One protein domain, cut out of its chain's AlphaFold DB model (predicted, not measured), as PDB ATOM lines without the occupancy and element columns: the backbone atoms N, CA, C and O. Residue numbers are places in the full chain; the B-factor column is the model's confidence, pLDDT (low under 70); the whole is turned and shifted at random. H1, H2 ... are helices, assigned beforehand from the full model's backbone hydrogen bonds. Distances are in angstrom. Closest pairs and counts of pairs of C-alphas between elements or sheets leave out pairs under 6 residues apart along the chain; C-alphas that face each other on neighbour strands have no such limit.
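Overview. This is residues 2 to 47 of the 111 residues of a protein of Paenibacillus prosopidis (UniProt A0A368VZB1). Two helices lie along opposite sides of a flat layer, H1 and H2 pointing much the same way, with the first residues and a returning stretch of chain between them. There, residues 2 to 3 pair with residues 26 to 27, parallel; residues 18 to 23 stick out as a loop. The printed part has 46 residues with two named helices, H1 then H2, and no named strand; the class is all helix, though named elements hold 20 residues, under half. It is only just compact, close to loose, with a radius of gyration of the C-alphas of 11.1 A and spans of 26 by 25 by 11 A.

Arrangement. H1, residues 9 to 17, and H2, residues 34 to 44, are apart, with no C-alpha of the one within 8 A of the other. In both, every O i to N i+4 pair is within hydrogen-bond range.

Along the chain. H1 begins at C-alpha 9 (-30.569, -42.210, 46.145) and is 12.3 A long from first to last C-alpha. H2, 15.6 A long, ends at C-alpha 44 (-42.552, -22.391, 53.515).

Size, cuts and confidence. The C-alphas of Val 9 and Gly 47, the two farthest apart, are 30.0 A apart. The link from H1 to H2, 16 residues, is long. The printed part has no cut, and no printed residue is under pLDDT 70.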
ATOM      1  N   PHE A   2     -39.036 -28.597  46.908       95.75
ATOM      2  CA  PHE A   2     -39.473 -29.340  48.082       95.75
ATOM      3  C   PHE A   2     -39.558 -30.813  47.695       95.75
ATOM      4  O   PHE A   2     -40.324 -31.158  46.801       95.75
ATOM      5  N   ASP A   3     -38.758 -31.646  48.347       96.94
ATOM      6  CA  ASP A   3     -38.811 -33.092  48.198       96.94
ATOM      7  C   ASP A   3     -39.683 -33.703  49.296       96.94
ATOM      8  O   ASP A   3     -39.453 -33.474  50.486       96.94
ATOM      9  N   ASN A   4     -40.688 -34.478  48.887       96.38
ATOM     10  CA  ASN A   4     -41.706 -35.051  49.768       96.38
ATOM     11  C   ASN A   4     -41.341 -36.477  50.218       96.38
ATOM     12  O   ASN A   4     -42.189 -37.370  50.182       96.38
ATOM     13  N   GLY A   5     -40.091 -36.704  50.628       96.38
ATOM     14  CA  GLY A   5     -39.629 -38.004  51.117       96.38
ATOM     15  C   GLY A   5     -39.304 -38.990  50.009       96.38
ATOM     16  O   GLY A   5     -39.782 -40.125  50.048       96.38
ATOM     17  N   SER A   6     -38.506 -38.561  49.028       96.50
ATOM     18  CA  SER A   6     -37.951 -39.474  48.028       96.50
ATOM     19  C   SER A   6     -37.046 -40.517  48.681       96.50
ATOM     20  O   SER A   6     -36.280 -40.216  49.595       96.50
ATOM     21  N   THR A   7     -37.109 -41.751  48.180       96.50
ATOM     22  CA  THR A   7     -36.227 -42.861  48.586       96.50
ATOM     23  C   THR A   7     -35.156 -43.180  47.546       96.50
ATOM     24  O   THR A   7     -34.237 -43.945  47.829       96.50
ATOM     25  N   ASP A   8     -35.268 -42.619  46.340       97.12
ATOM     26  CA  ASP A   8     -34.265 -42.779  45.294       97.12
ATOM     27  C   ASP A   8     -32.981 -42.014  45.654       97.12
ATOM     28  O   ASP A   8     -32.984 -40.801  45.877       97.12
ATOM     29  N   VAL A   9     -31.866 -42.745  45.710       97.19
ATOM     30  CA  VAL A   9     -30.569 -42.210  46.145       97.19
ATOM     31  C   VAL A   9     -30.081 -41.122  45.194       97.19
ATOM     32  O   VAL A   9     -29.542 -40.113  45.654       97.19
ATOM     33  N   ASN A  10     -30.301 -41.295  43.890       97.56
ATOM     34  CA  ASN A  10     -29.845 -40.344  42.880       97.56
ATOM     35  C   ASN A  10     -30.571 -39.001  43.030       97.56
ATOM     36  O   ASN A  10     -29.924 -37.957  43.084       97.56
ATOM     37  N   THR A  11     -31.894 -39.024  43.204       96.62
ATOM     38  CA  THR A  11     -32.729 -37.839  43.455       96.62
ATOM     39  C   THR A  11     -32.232 -37.065  44.674       96.62
ATOM     40  O   THR A  11     -31.988 -35.858  44.598       96.62
ATOM     41  N   ILE A  12     -31.992 -37.757  45.792       96.88
ATOM     42  CA  ILE A  12     -31.486 -37.132  47.023       96.88
ATOM     43  C   ILE A  12     -30.105 -36.503  46.793       96.88
ATOM     44  O   ILE A  12     -29.842 -35.400  47.277       96.88
ATOM     45  N   GLN A  13     -29.207 -37.187  46.077       97.31
ATOM     46  CA  GLN A  13     -27.866 -36.675  45.787       97.31
ATOM     47  C   GLN A  13     -27.908 -35.425  44.905       97.31
ATOM     48  O   GLN A  13     -27.270 -34.431  45.252       97.31
ATOM     49  N   VAL A  14     -28.695 -35.442  43.827       96.75
ATOM     50  CA  VAL A  14     -28.883 -34.287  42.935       96.75
ATOM     51  C   VAL A  14     -29.403 -33.085  43.720       96.75
ATOM     52  O   VAL A  14     -28.832 -31.999  43.644       96.75
ATOM     53  N   LEU A  15     -30.433 -33.280  44.548       96.62
ATOM     54  CA  LEU A  15     -31.007 -32.211  45.366       96.62
ATOM     55  C   LEU A  15     -30.019 -31.650  46.397       96.62
ATOM     56  O   LEU A  15     -30.008 -30.444  46.633       96.62
ATOM     57  N   LYS A  16     -29.172 -32.496  46.999       95.69
ATOM     58  CA  LYS A  16     -28.130 -32.060  47.948       95.69
ATOM     59  C   LYS A  16     -26.995 -31.288  47.278       95.69
ATOM     60  O   LYS A  16     -26.379 -30.446  47.925       95.69
ATOM     61  N   GLN A  17     -26.701 -31.588  46.017       96.50
ATOM     62  CA  GLN A  17     -25.650 -30.920  45.246       96.50
ATOM     63  C   GLN A  17     -26.136 -29.636  44.565       96.50
ATOM     64  O   GLN A  17     -25.316 -28.824  44.131       96.50
ATOM     65  N   LEU A  18     -27.452 -29.428  44.471       95.38
ATOM     66  CA  LEU A  18     -28.030 -28.266  43.815       95.38
ATOM     67  C   LEU A  18     -27.718 -26.979  44.587       95.38
ATOM     68  O   LEU A  18     -28.357 -26.653  45.588       95.38
ATOM     69  N   ASN A  19     -26.751 -26.218  44.078       93.75
ATOM     70  CA  ASN A  19     -26.331 -24.947  44.650       93.75
ATOM     71  C   ASN A  19     -26.526 -23.814  43.636       93.75
ATOM     72  O   ASN A  19     -25.632 -23.489  42.857       93.75
ATOM     73  N   MET A  20     -27.722 -23.223  43.633       95.31
ATOM     74  CA  MET A  20     -28.065 -22.083  42.779       95.31
ATOM     75  C   MET A  20     -28.541 -20.906  43.642       95.31
ATOM     76  O   MET A  20     -29.374 -21.117  44.523       95.31
ATOM     77  N   PRO A  21     -28.126 -19.652  43.367       93.94
ATOM     78  CA  PRO A  21     -28.377 -18.508  44.256       93.94
ATOM     79  C   PRO A  21     -29.846 -18.231  44.611       93.94
ATOM     80  O   PRO A  21     -30.131 -17.635  45.645       93.94
ATOM     81  N   LYS A  22     -30.790 -18.633  43.750       93.56
ATOM     82  CA  LYS A  22     -32.236 -18.407  43.934       93.56
ATOM     83  C   LYS A  22     -33.012 -19.676  44.292       93.56
ATOM     84  O   LYS A  22     -34.238 -19.637  44.378       93.56
ATOM     85  N   VAL A  23     -32.326 -20.800  44.499       95.00
ATOM     86  CA  VAL A  23     -32.965 -22.080  44.803       95.00
ATOM     87  C   VAL A  23     -32.741 -22.424  46.266       95.00
ATOM     88  O   VAL A  23     -31.615 -22.546  46.731       95.00
ATOM     89  N   ARG A  24     -33.842 -22.633  46.991       95.44
ATOM     90  CA  ARG A  24     -33.826 -23.271  48.309       95.44
ATOM     91  C   ARG A  24     -34.350 -24.692  48.177       95.44
ATOM     92  O   ARG A  24     -35.454 -24.886  47.656       95.44
ATOM     93  N   VAL A  25     -33.581 -25.653  48.672       96.62
ATOM     94  CA  VAL A  25     -33.953 -27.070  48.709       96.62
ATOM     95  C   VAL A  25     -34.408 -27.430  50.122       96.62
ATOM     96  O   VAL A  25     -33.770 -27.045  51.100       96.62
ATOM     97  N   VAL A  26     -35.533 -28.133  50.233       96.38
ATOM     98  CA  VAL A  26     -36.065 -28.669  51.491       96.38
ATOM     99  C   VAL A  26     -36.374 -30.139  51.266       96.38
ATOM    100  O   VAL A  26     -37.129 -30.458  50.352       96.38
ATOM    101  N   LEU A  27     -35.795 -31.009  52.089       96.56
ATOM    102  CA  LEU A  27     -36.027 -32.449  52.056       96.56
ATOM    103  C   LEU A  27     -36.682 -32.857  53.372       96.56
ATOM    104  O   LEU A  27     -36.266 -32.391  54.436       96.56
ATOM    105  N   ILE A  28     -37.687 -33.722  53.302       96.44
ATOM    106  CA  ILE A  28     -38.270 -34.358  54.485       96.44
ATOM    107  C   ILE A  28     -38.094 -35.868  54.397       96.44
ATOM    108  O   ILE A  28     -38.021 -36.419  53.311       96.44
ATOM    109  N   GLU A  29     -38.052 -36.545  55.539       93.69
ATOM    110  CA  GLU A  29     -37.785 -37.991  55.577       93.69
ATOM    111  C   GLU A  29     -39.026 -38.840  55.281       93.69
ATOM    112  O   GLU A  29     -38.920 -39.953  54.778       93.69
ATOM    113  N   LYS A  30     -40.218 -38.325  55.605       94.62
ATOM    114  CA  LYS A  30     -41.478 -39.067  55.499       94.62
ATOM    115  C   LYS A  30     -42.445 -38.365  54.561       94.62
ATOM    116  O   LYS A  30     -42.858 -37.239  54.839       94.62
ATOM    117  N   ASN A  31     -42.862 -39.073  53.513       95.19
ATOM    118  CA  ASN A  31     -43.867 -38.605  52.567       95.19
ATOM    119  C   ASN A  31     -45.165 -38.203  53.285       95.19
ATOM    120  O   ASN A  31     -45.705 -38.953  54.104       95.19
ATOM    121  N   LYS A  32     -45.649 -36.991  52.995       94.81
ATOM    122  CA  LYS A  32     -46.838 -36.412  53.638       94.81
ATOM    123  C   LYS A  32     -48.138 -36.636  52.862       94.81
ATOM    124  O   LYS A  32     -49.162 -36.133  53.308       94.81
ATOM    125  N   SER A  33     -48.141 -37.413  51.778       94.81
ATOM    126  CA  SER A  33     -49.093 -37.371  50.649       94.81
ATOM    127  C   SER A  33     -48.896 -36.145  49.752       94.81
ATOM    128  O   SER A  33     -48.256 -35.168  50.154       94.81
ATOM    129  N   LEU A  34     -49.442 -36.193  48.534       91.88
ATOM    130  CA  LEU A  34     -49.330 -35.119  47.545       91.88
ATOM    131  C   LEU A  34     -49.918 -33.773  48.023       91.88
ATOM    132  O   LEU A  34     -49.172 -32.790  48.031       91.88
ATOM    133  N   PRO A  35     -51.191 -33.680  48.469       94.94
ATOM    134  CA  PRO A  35     -51.773 -32.393  48.860       94.94
ATOM    135  C   PRO A  35     -51.074 -31.778  50.076       94.94
ATOM    136  O   PRO A  35     -50.738 -30.595  50.068       94.94
ATOM    137  N   ASN A  36     -50.765 -32.575  51.102       96.44
ATOM    138  CA  ASN A  36     -50.079 -32.052  52.285       96.44
ATOM    139  C   ASN A  36     -48.629 -31.661  51.980       96.44
ATOM    140  O   ASN A  36     -48.128 -30.705  52.568       96.44
ATOM    141  N   GLY A  37     -47.950 -32.382  51.080       95.50
ATOM    142  CA  GLY A  37     -46.616 -32.015  50.609       95.50
ATOM    143  C   GLY A  37     -46.624 -30.655  49.908       95.50
ATOM    144  O   GLY A  37     -45.838 -29.775  50.262       95.50
ATOM    145  N   ARG A  38     -47.576 -30.439  48.988       95.31
ATOM    146  CA  ARG A  38     -47.777 -29.144  48.316       95.31
ATOM    147  C   ARG A  38     -48.069 -28.032  49.327       95.31
ATOM    148  O   ARG A  38     -47.359 -27.030  49.336       95.31
ATOM    149  N   ASN A  39     -49.015 -28.240  50.242       96.50
ATOM    150  CA  ASN A  39     -49.357 -27.257  51.278       96.50
ATOM    151  C   ASN A  39     -48.169 -26.923  52.190       96.50
ATOM    152  O   ASN A  39     -47.961 -25.765  52.545       96.50
ATOM    153  N   PHE A  40     -47.350 -27.916  52.540       96.44
ATOM    154  CA  PHE A  40     -46.132 -27.690  53.313       96.44
ATOM    155  C   PHE A  40     -45.132 -26.811  52.548       96.44
ATOM    156  O   PHE A  40     -44.606 -25.847  53.102       96.44
ATOM    157  N   GLY A  41     -44.912 -27.093  51.260       95.75
ATOM    158  CA  GLY A  41     -44.078 -26.263  50.389       95.75
ATOM    159  C   GLY A  41     -44.589 -24.824  50.261       95.75
ATOM    160  O   GLY A  41     -43.797 -23.883  50.359       95.75
ATOM    161  N   ILE A  42     -45.905 -24.647  50.117       96.62
ATOM    162  CA  ILE A  42     -46.570 -23.337  50.053       96.62
ATOM    163  C   ILE A  42     -46.354 -22.557  51.352       96.62
ATOM    164  O   ILE A  42     -45.897 -21.418  51.301       96.62
ATOM    165  N   ASN A  43     -46.576 -23.179  52.512       96.94
ATOM    166  CA  ASN A  43     -46.377 -22.537  53.817       96.94
ATOM    167  C   ASN A  43     -44.925 -22.107  54.068       96.94
ATOM    168  O   ASN A  43     -44.670 -21.176  54.827       96.94
ATOM    169  N   LEU A  44     -43.958 -22.777  53.439       96.31
ATOM    170  CA  LEU A  44     -42.552 -22.391  53.515       96.31
ATOM    171  C   LEU A  44     -42.172 -21.281  52.531       96.31
ATOM    172  O   LEU A  44     -41.069 -20.737  52.646       96.31
ATOM    173  N   SER A  45     -42.992 -21.006  51.520       96.38
ATOM    174  CA  SER A  45     -42.697 -20.021  50.481       96.38
ATOM    175  C   SER A  45     -42.711 -18.585  51.030       96.38
ATOM    176  O   SER A  45     -43.186 -18.319  52.130       96.38
ATOM    177  N   ARG A  46     -42.118 -17.650  50.280       95.44
ATOM    178  CA  ARG A  46     -42.029 -16.224  50.660       95.44
ATOM    179  C   ARG A  46     -42.497 -15.279  49.549       95.44
ATOM    180  O   ARG A  46     -42.341 -14.070  49.670       95.44
ATOM    181  N   GLY A  47     -42.960 -15.834  48.430       94.94
ATOM    182  CA  GLY A  47     -43.372 -15.059  47.266       94.94
ATOM    183  C   GLY A  47     -44.785 -14.509  47.433       94.94
ATOM    184  O   GLY A  47     -45.600 -15.109  48.125       94.94
TER     185      GLY A  47